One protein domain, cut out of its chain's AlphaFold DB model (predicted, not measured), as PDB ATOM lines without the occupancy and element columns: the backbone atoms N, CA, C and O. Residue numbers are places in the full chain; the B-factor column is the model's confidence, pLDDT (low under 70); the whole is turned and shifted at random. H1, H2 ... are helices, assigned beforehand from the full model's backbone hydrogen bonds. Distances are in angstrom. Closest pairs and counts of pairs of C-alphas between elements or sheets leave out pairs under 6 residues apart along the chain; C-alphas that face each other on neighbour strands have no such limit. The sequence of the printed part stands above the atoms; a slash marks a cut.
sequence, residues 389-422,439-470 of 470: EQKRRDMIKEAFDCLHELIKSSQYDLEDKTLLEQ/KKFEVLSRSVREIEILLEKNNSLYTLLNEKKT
ATOM      1  N   GLU A 389      29.249 -49.777   6.070       98.25
ATOM      2  CA  GLU A 389      29.580 -50.466   7.314       98.25
ATOM      3  C   GLU A 389      31.093 -50.738   7.441       98.25
ATOM      4  O   GLU A 389      31.643 -50.667   8.540       98.25
ATOM      5  N   GLN A 390      31.800 -50.996   6.335       98.50
ATOM      6  CA  GLN A 390      33.262 -51.082   6.351       98.50
ATOM      7  C   GLN A 390      33.890 -49.737   6.732       98.50
ATOM      8  O   GLN A 390      34.698 -49.695   7.656       98.50
ATOM      9  N   LYS A 391      33.435 -48.639   6.113       98.50
ATOM     10  CA  LYS A 391      33.874 -47.279   6.457       98.50
ATOM     11  C   LYS A 391      33.654 -46.974   7.943       98.50
ATOM     12  O   LYS A 391      34.547 -46.441   8.595       98.50
ATOM     13  N   ARG A 392      32.505 -47.371   8.507       98.62
ATOM     14  CA  ARG A 392      32.221 -47.225   9.945       98.62
ATOM     15  C   ARG A 392      33.230 -47.989  10.809       98.62
ATOM     16  O   ARG A 392      33.722 -47.449  11.799       98.62
ATOM     17  N   ARG A 393      33.553 -49.237  10.453       98.44
ATOM     18  CA  ARG A 393      34.547 -50.043  11.183       98.44
ATOM     19  C   ARG A 393      35.947 -49.448  11.117       98.44
ATOM     20  O   ARG A 393      36.646 -49.486  12.129       98.44
ATOM     21  N   ASP A 394      36.331 -48.902   9.970       98.38
ATOM     22  CA  ASP A 394      37.643 -48.286   9.781       98.38
ATOM     23  C   ASP A 394      37.776 -47.011  10.625       98.38
ATOM     24  O   ASP A 394      38.767 -46.871  11.338       98.38
ATOM     25  N   MET A 395      36.737 -46.167  10.679       98.44
ATOM     26  CA  MET A 395      36.705 -44.998  11.574       98.44
ATOM     27  C   MET A 395      36.816 -45.383  13.057       98.44
ATOM     28  O   MET A 395      37.562 -44.766  13.812       98.44
ATOM     29  N   ILE A 396      36.100 -46.428  13.493       98.06
ATOM     30  CA  ILE A 396      36.196 -46.922  14.879       98.06
ATOM     31  C   ILE A 396      37.603 -47.450  15.167       98.06
ATOM     32  O   ILE A 396      38.119 -47.260  16.268       98.06
ATOM     33  N   LYS A 397      38.219 -48.138  14.200       97.81
ATOM     34  CA  LYS A 397      39.583 -48.642  14.333       97.81
ATOM     35  C   LYS A 397      40.579 -47.491  14.461       97.81
ATOM     36  O   LYS A 397      41.407 -47.542  15.359       97.81
ATOM     37  N   GLU A 398      40.470 -46.467  13.624       98.25
ATOM     38  CA  GLU A 398      41.321 -45.276  13.681       98.25
ATOM     39  C   GLU A 398      41.202 -44.562  15.034       98.25
ATOM     40  O   GLU A 398      42.208 -44.361  15.710       98.25
ATOM     41  N   ALA A 399      39.975 -44.294  15.496       98.06
ATOM     42  CA  ALA A 399      39.743 -43.691  16.809       98.06
ATOM     43  C   ALA A 399      40.326 -44.540  17.955       98.06
ATOM     44  O   ALA A 399      40.899 -44.014  18.912       98.06
ATOM     45  N   PHE A 400      40.206 -45.866  17.853       98.06
ATOM     46  CA  PHE A 400      40.764 -46.790  18.834       98.06
ATOM     47  C   PHE A 400      42.301 -46.819  18.809       98.06
ATOM     48  O   PHE A 400      42.917 -46.878  19.872       98.06
ATOM     49  N   ASP A 401      42.918 -46.760  17.629       96.31
ATOM     50  CA  ASP A 401      44.375 -46.714  17.467       96.31
ATOM     51  C   ASP A 401      44.936 -45.394  18.046       96.31
ATOM     52  O   ASP A 401      45.941 -45.413  18.760       96.31
ATOM     53  N   CYS A 402      44.238 -44.263  17.858       97.31
ATOM     54  CA  CYS A 402      44.576 -42.994  18.515       97.31
ATOM     55  C   CYS A 402      44.505 -43.096  20.046       97.31
ATOM     56  O   CYS A 402      45.440 -42.688  20.739       97.31
ATOM     57  N   LEU A 403      43.425 -43.674  20.584       96.75
ATOM     58  CA  LEU A 403      43.282 -43.890  22.026       96.75
ATOM     59  C   LEU A 403      44.386 -44.812  22.564       96.75
ATOM     60  O   LEU A 403      44.960 -44.543  23.615       96.75
ATOM     61  N   HIS A 404      44.710 -45.885  21.841       95.69
ATOM     62  CA  HIS A 404      45.757 -46.834  22.219       95.69
ATOM     63  C   HIS A 404      47.119 -46.155  22.396       95.69
ATOM     64  O   HIS A 404      47.782 -46.405  23.405       95.69
ATOM     65  N   GLU A 405      47.512 -45.271  21.477       95.12
ATOM     66  CA  GLU A 405      48.787 -44.548  21.568       95.12
ATOM     67  C   GLU A 405      48.800 -43.489  22.688       95.12
ATOM     68  O   GLU A 405      49.817 -43.348  23.377       95.12
ATOM     69  N   LEU A 406      47.674 -42.814  22.961       95.31
ATOM     70  CA  LEU A 406      47.543 -41.917  24.123       95.31
ATOM     71  C   LEU A 406      47.755 -42.676  25.441       95.31
ATOM     72  O   LEU A 406      48.611 -42.306  26.239       95.31
ATOM     73  N   ILE A 407      47.064 -43.805  25.630       93.62
ATOM     74  CA  ILE A 407      47.208 -44.623  26.846       93.62
ATOM     75  C   ILE A 407      48.611 -45.224  26.961       93.62
ATOM     76  O   ILE A 407      49.166 -45.350  28.050       93.62
ATOM     77  N   LYS A 408      49.214 -45.620  25.838       90.88
ATOM     78  CA  LYS A 408      50.560 -46.203  25.816       90.88
ATOM     79  C   LYS A 408      51.648 -45.187  26.178       90.88
ATOM     80  O   LYS A 408      52.673 -45.594  26.723       90.88
ATOM     81  N   SER A 409      51.430 -43.907  25.881       91.12
ATOM     82  CA  SER A 409      52.324 -42.803  26.253       91.12
ATOM     83  C   SER A 409      51.990 -42.168  27.610       91.12
ATOM     84  O   SER A 409      52.786 -41.375  28.116       91.12
ATOM     85  N   SER A 410      50.863 -42.544  28.225       91.00
ATOM     86  CA  SER A 410      50.442 -42.038  29.529       91.00
ATOM     87  C   SER A 410      51.451 -42.338  30.636       91.00
ATOM     88  O   SER A 410      51.929 -43.464  30.798       91.00
ATOM     89  N   GLN A 411      51.724 -41.320  31.452       86.06
ATOM     90  CA  GLN A 411      52.571 -41.431  32.640       86.06
ATOM     91  C   GLN A 411      51.793 -41.932  33.866       86.06
ATOM     92  O   GLN A 411      52.392 -42.474  34.791       86.06
ATOM     93  N   TYR A 412      50.465 -41.800  33.871       80.06
ATOM     94  CA  TYR A 412      49.636 -42.071  35.049       80.06
ATOM     95  C   TYR A 412      49.371 -43.566  35.255       80.06
ATOM     96  O   TYR A 412      49.400 -44.062  36.377       80.06
ATOM     97  N   ASP A 413      49.229 -44.330  34.170       69.25
ATOM     98  CA  ASP A 413      49.020 -45.786  34.230       69.25
ATOM     99  C   ASP A 413      50.302 -46.566  34.622       69.25
ATOM    100  O   ASP A 413      50.273 -47.788  34.820       69.25
ATOM    101  N   LEU A 414      51.454 -45.890  34.726       63.31
ATOM    102  CA  LEU A 414      52.701 -46.476  35.229       63.31
ATOM    103  C   LEU A 414      52.734 -46.510  36.761       63.31
ATOM    104  O   LEU A 414      53.216 -47.498  37.315       63.31
ATOM    105  N   GLU A 415      52.192 -45.495  37.435       64.44
ATOM    106  CA  GLU A 415      52.272 -45.345  38.894       64.44
ATOM    107  C   GLU A 415      51.479 -46.451  39.614       64.44
ATOM    108  O   GLU A 415      52.043 -47.174  40.439       64.44
ATOM    109  N   ASP A 416      50.238 -46.714  39.204       62.34
ATOM    110  CA  ASP A 416      49.391 -47.753  39.814       62.34
ATOM    111  C   ASP A 416      49.891 -49.181  39.565       62.34
ATOM    112  O   ASP A 416      49.810 -50.062  40.433       62.34
ATOM    113  N   LYS A 417      50.494 -49.428  38.391       63.28
ATOM    114  CA  LYS A 417      51.147 -50.717  38.140       63.28
ATOM    115  C   LYS A 417      52.305 -50.939  39.093       63.28
ATOM    116  O   LYS A 417      52.523 -52.084  39.472       63.28
ATOM    117  N   THR A 418      53.039 -49.909  39.516       60.41
ATOM    118  CA  THR A 418      54.144 -50.145  40.454       60.41
ATOM    119  C   THR A 418      53.658 -50.716  41.781       60.41
ATOM    120  O   THR A 418      54.318 -51.614  42.290       60.41
ATOM    121  N   LEU A 419      52.492 -50.315  42.289       61.94
ATOM    122  CA  LEU A 419      51.971 -50.790  43.573       61.94
ATOM    123  C   LEU A 419      51.446 -52.232  43.492       61.94
ATOM    124  O   LEU A 419      51.872 -53.098  44.263       61.94
ATOM    125  N   LEU A 420      50.594 -52.526  42.504       63.50
ATOM    126  CA  LEU A 420      50.043 -53.875  42.312       63.50
ATOM    127  C   LEU A 420      51.105 -54.869  41.813       63.50
ATOM    128  O   LEU A 420      51.161 -56.025  42.240       63.50
ATOM    129  N   GLU A 421      51.987 -54.429  40.913       62.66
ATOM    130  CA  GLU A 421      53.037 -55.273  40.348       62.66
ATOM    131  C   GLU A 421      54.209 -55.446  41.325       62.66
ATOM    132  O   GLU A 421      54.813 -56.514  41.313       62.66
ATOM    133  N   GLN A 422      54.521 -54.494  42.221       61.97
ATOM    134  CA  GLN A 422      55.470 -54.745  43.325       61.97
ATOM    135  C   GLN A 422      54.971 -55.860  44.248       61.97
ATOM    136  O   GLN A 422      55.776 -56.687  44.686       61.97
ATOM    137  N   LYS A 439      45.004 -55.382  24.337       94.94
ATOM    138  CA  LYS A 439      43.660 -55.844  23.953       94.94
ATOM    139  C   LYS A 439      42.657 -54.685  24.005       94.94
ATOM    140  O   LYS A 439      42.794 -53.805  24.843       94.94
ATOM    141  N   LYS A 440      41.581 -54.746  23.204       95.69
ATOM    142  CA  LYS A 440      40.519 -53.716  23.186       95.69
ATOM    143  C   LYS A 440      39.974 -53.358  24.564       95.69
ATOM    144  O   LYS A 440      39.977 -52.197  24.950       95.69
ATOM    145  N   PHE A 441      39.575 -54.381  25.311       95.69
ATOM    146  CA  PHE A 441      39.102 -54.233  26.682       95.69
ATOM    147  C   PHE A 441      40.144 -53.565  27.588       95.69
ATOM    148  O   PHE A 441      39.810 -52.686  28.364       95.69
ATOM    149  N   GLU A 442      41.417 -53.940  27.449       93.38
ATOM    150  CA  GLU A 442      42.497 -53.397  28.271       93.38
ATOM    151  C   GLU A 442      42.744 -51.911  28.004       93.38
ATOM    152  O   GLU A 442      42.954 -51.167  28.957       93.38
ATOM    153  N   VAL A 443      42.679 -51.474  26.741       94.69
ATOM    154  CA  VAL A 443      42.755 -50.045  26.395       94.69
ATOM    155  C   VAL A 443      41.618 -49.292  27.059       94.69
ATOM    156  O   VAL A 443      41.887 -48.373  27.816       94.69
ATOM    157  N   LEU A 444      40.371 -49.733  26.862       96.88
ATOM    158  CA  LEU A 444      39.197 -49.056  27.421       96.88
ATOM    159  C   LEU A 444      39.245 -48.985  28.951       96.88
ATOM    160  O   LEU A 444      39.029 -47.921  29.521       96.88
ATOM    161  N   SER A 445      39.582 -50.087  29.627       93.69
ATOM    162  CA  SER A 445      39.699 -50.097  31.089       93.69
ATOM    163  C   SER A 445      40.808 -49.177  31.599       93.69
ATOM    164  O   SER A 445      40.650 -48.574  32.657       93.69
ATOM    165  N   ARG A 446      41.934 -49.070  30.883       92.94
ATOM    166  CA  ARG A 446      43.010 -48.136  31.246       92.94
ATOM    167  C   ARG A 446      42.611 -46.688  30.991       92.94
ATOM    168  O   ARG A 446      42.882 -45.858  31.846       92.94
ATOM    169  N   SER A 447      41.920 -46.405  29.888       95.69
ATOM    170  CA  SER A 447      41.408 -45.067  29.585       95.69
ATOM    171  C   SER A 447      40.464 -44.548  30.663       95.69
ATOM    172  O   SER A 447      40.602 -43.405  31.075       95.69
ATOM    173  N   VAL A 448      39.544 -45.386  31.156       95.50
ATOM    174  CA  VAL A 448      38.629 -44.995  32.242       95.50
ATOM    175  C   VAL A 448      39.406 -44.617  33.504       95.50
ATOM    176  O   VAL A 448      39.214 -43.523  34.024       95.50
ATOM    177  N   ARG A 449      40.344 -45.467  33.941       92.62
ATOM    178  CA  ARG A 449      41.181 -45.175  35.117       92.62
ATOM    179  C   ARG A 449      42.010 -43.906  34.950       92.62
ATOM    180  O   ARG A 449      42.148 -43.127  35.881       92.62
ATOM    181  N   GLU A 450      42.574 -43.697  33.766       93.44
ATOM    182  CA  GLU A 450      43.361 -42.499  33.494       93.44
ATOM    183  C   GLU A 450      42.514 -41.225  33.584       93.44
ATOM    184  O   GLU A 450      42.958 -40.244  34.177       93.44
ATOM    185  N   ILE A 451      41.284 -41.251  33.066       95.69
ATOM    186  CA  ILE A 451      40.343 -40.134  33.199       95.69
ATOM    187  C   ILE A 451      40.039 -39.858  34.678       95.69
ATOM    188  O   ILE A 451      40.075 -38.702  35.091       95.69
ATOM    189  N   GLU A 452      39.788 -40.889  35.486       94.44
ATOM    190  CA  GLU A 452      39.529 -40.742  36.928       94.44
ATOM    191  C   GLU A 452      40.708 -40.071  37.656       94.44
ATOM    192  O   GLU A 452      40.509 -39.097  38.385       94.44
ATOM    193  N   ILE A 453      41.940 -40.518  37.388       92.69
ATOM    194  CA  ILE A 453      43.160 -39.927  37.968       92.69
ATOM    195  C   ILE A 453      43.322 -38.465  37.534       92.69
ATOM    196  O   ILE A 453      43.676 -37.599  38.339       92.69
ATOM    197  N   LEU A 454      43.076 -38.166  36.257       94.25
ATOM    198  CA  LEU A 454      43.160 -36.802  35.737       94.25
ATOM    199  C   LEU A 454      42.123 -35.881  36.387       94.25
ATOM    200  O   LEU A 454      42.450 -34.736  36.703       94.25
ATOM    201  N   LEU A 455      40.906 -36.373  36.630       96.25
ATOM    202  CA  LEU A 455      39.869 -35.624  37.340       96.25
ATOM    203  C   LEU A 455      40.275 -35.335  38.790       96.25
ATOM    204  O   LEU A 455      40.133 -34.199  39.243       96.25
ATOM    205  N   GLU A 456      40.836 -36.313  39.502       95.31
ATOM    206  CA  GLU A 456      41.332 -36.123  40.872       95.31
ATOM    207  C   GLU A 456      42.460 -35.081  40.936       95.31
ATOM    208  O   GLU A 456      42.443 -34.173  41.780       95.31
ATOM    209  N   LYS A 457      43.415 -35.148  39.998       94.44
ATOM    210  CA  LYS A 457      44.501 -34.161  39.894       94.44
ATOM    211  C   LYS A 457      43.963 -32.771  39.570       94.44
ATOM    212  O   LYS A 457      44.403 -31.800  40.180       94.44
ATOM    213  N   ASN A 458      42.990 -32.669  38.667       96.94
ATOM    214  CA  ASN A 458      42.369 -31.392  38.327       96.94
ATOM    215  C   ASN A 458      41.649 -30.771  39.537       96.94
ATOM    216  O   ASN A 458      41.854 -29.600  39.848       96.94
ATOM    217  N   ASN A 459      40.888 -31.569  40.292       97.69
ATOM    218  CA  ASN A 459      40.228 -31.112  41.519       97.69
ATOM    219  C   ASN A 459      41.239 -30.627  42.568       97.69
ATOM    220  O   ASN A 459      41.051 -29.569  43.166       97.69
ATOM    221  N   SER A 460      42.345 -31.354  42.740       96.81
ATOM    222  CA  SER A 460      43.428 -30.955  43.648       96.81
ATOM    223  C   SER A 460      44.048 -29.611  43.245       96.81
ATOM    224  O   SER A 460      44.312 -28.764  44.098       96.81
ATOM    225  N   LEU A 461      44.233 -29.380  41.941       96.88
ATOM    226  CA  LEU A 461      44.726 -28.103  41.421       96.88
ATOM    227  C   LEU A 461      43.745 -26.954  41.681       96.88
ATOM    228  O   LEU A 461      44.185 -25.868  42.058       96.88
ATOM    229  N   TYR A 462      42.436 -27.179  41.536       96.81
ATOM    230  CA  TYR A 462      41.430 -26.165  41.872       96.81
ATOM    231  C   TYR A 462      41.460 -25.783  43.354       96.81
ATOM    232  O   TYR A 462      41.386 -24.594  43.670       96.81
ATOM    233  N   THR A 463      41.625 -26.754  44.254       97.12
ATOM    234  CA  THR A 463      41.767 -26.487  45.694       97.12
ATOM    235  C   THR A 463      42.990 -25.612  45.973       97.12
ATOM    236  O   THR A 463      42.856 -24.554  46.586       97.12
ATOM    237  N   LEU A 464      44.155 -25.976  45.426       96.81
ATOM    238  CA  LEU A 464      45.397 -25.208  45.592       96.81
ATOM    239  C   LEU A 464      45.305 -23.785  45.016       96.81
ATOM    240  O   LEU A 464      45.858 -22.836  45.574       96.81
ATOM    241  N   LEU A 465      44.607 -23.614  43.890       96.25
ATOM    242  CA  LEU A 465      44.387 -22.297  43.289       96.25
ATOM    243  C   LEU A 465      43.496 -21.399  44.152       96.25
ATOM    244  O   LEU A 465      43.695 -20.183  44.161       96.25
ATOM    245  N   ASN A 466      42.527 -21.978  44.858       95.12
ATOM    246  CA  ASN A 466      41.636 -21.233  45.741       95.12
ATOM    247  C   ASN A 466      42.322 -20.865  47.061       95.12
ATOM    248  O   ASN A 466      42.160 -19.737  47.518       95.12
ATOM    249  N   GLU A 467      43.153 -21.752  47.613       94.44
ATOM    250  CA  GLU A 467      43.972 -21.466  48.802       94.44
ATOM    251  C   GLU A 467      44.976 -20.333  48.568       94.44
ATOM    252  O   GLU A 467      45.244 -19.546  49.462       94.44
ATOM    253  N   LYS A 468      45.524 -20.199  47.355       88.19
ATOM    254  CA  LYS A 468      46.481 -19.123  47.049       88.19
ATOM    255  C   LYS A 468      45.831 -17.734  46.931       88.19
ATOM    256  O   LYS A 468      46.540 -16.729  46.911       88.19
ATOM    257  N   LYS A 469      44.508 -17.665  46.761       81.88
ATOM    258  CA  LYS A 469      43.777 -16.392  46.645       81.88
ATOM    259  C   LYS A 469      43.401 -15.795  48.000       81.88
ATOM    260  O   LYS A 469      43.092 -14.606  48.043       81.88
ATOM    261  N   THR A 470      43.395 -16.608  49.052       63.28
ATOM    262  CA  THR A 470      43.249 -16.172  50.446       63.28
ATOM    263  C   THR A 470      44.604 -15.830  51.029       63.28
ATOM    264  O   THR A 470      44.688 -14.803  51.735       63.28
TER     265      THR A 470
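This is residues 389 to 422 and 439 to 470 of the 470 residues of the protein "BHLH domain-containing protein" of Pichia membranifaciens NRRL Y-2026 (UniProt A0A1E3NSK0). A flat, three-armed star of helices: the long H3 packs with residues 443 to 453 on the corner that H1 and H2 make at their link, and residues 389 to 399, 417 to 422 and 455 to 470 stick out. The printed part has 66 residues, with H1, H2 and H3 along the chain and no named strand: all helix. It is only just extended, close to loose, with a radius of gyration of the C-alphas of 16.5 A and spans of 57 by 33 by 15 A.

H3, residues 440 to 467, touches H1, residues 389 to 409, through residues 443 to 450 alone, at a steep tilt of 53 degrees; the closest C-alphas, of His 404 and Val 443, are 6.1 A apart. H3 touches H2, residues 412 to 422, through residues 446 to 453 alone, only just about perpendicular at 70.4 degrees; the closest C-alphas, of Tyr 412 and Glu 450, are 6.5 A apart. H1 and H2 are close but not clearly touching, with the closest C-alphas, of Ile 407 and Asp 413, 7.7 A apart. Every O i to N i+4 pair is within hydrogen-bond range in H1 and H3, and 4 of 7 in H2.

H3 is 41.3 A long, H1 30.6 A and H2 16.2 A. C-alpha 389 is at (29.580, -50.466, 7.314) and C-alpha 467 at (43.972, -21.466, 48.802).

The C-alphas of Gln 390 and Thr 470, the two farthest apart, are 57.1 A apart. Residues 423 to 438 are cut out, with 22.7 A between C-alphas 422 and 439; the link from H1 to H2 is tight. The pLDDT is under 70 in residues 413 to 422 and 470.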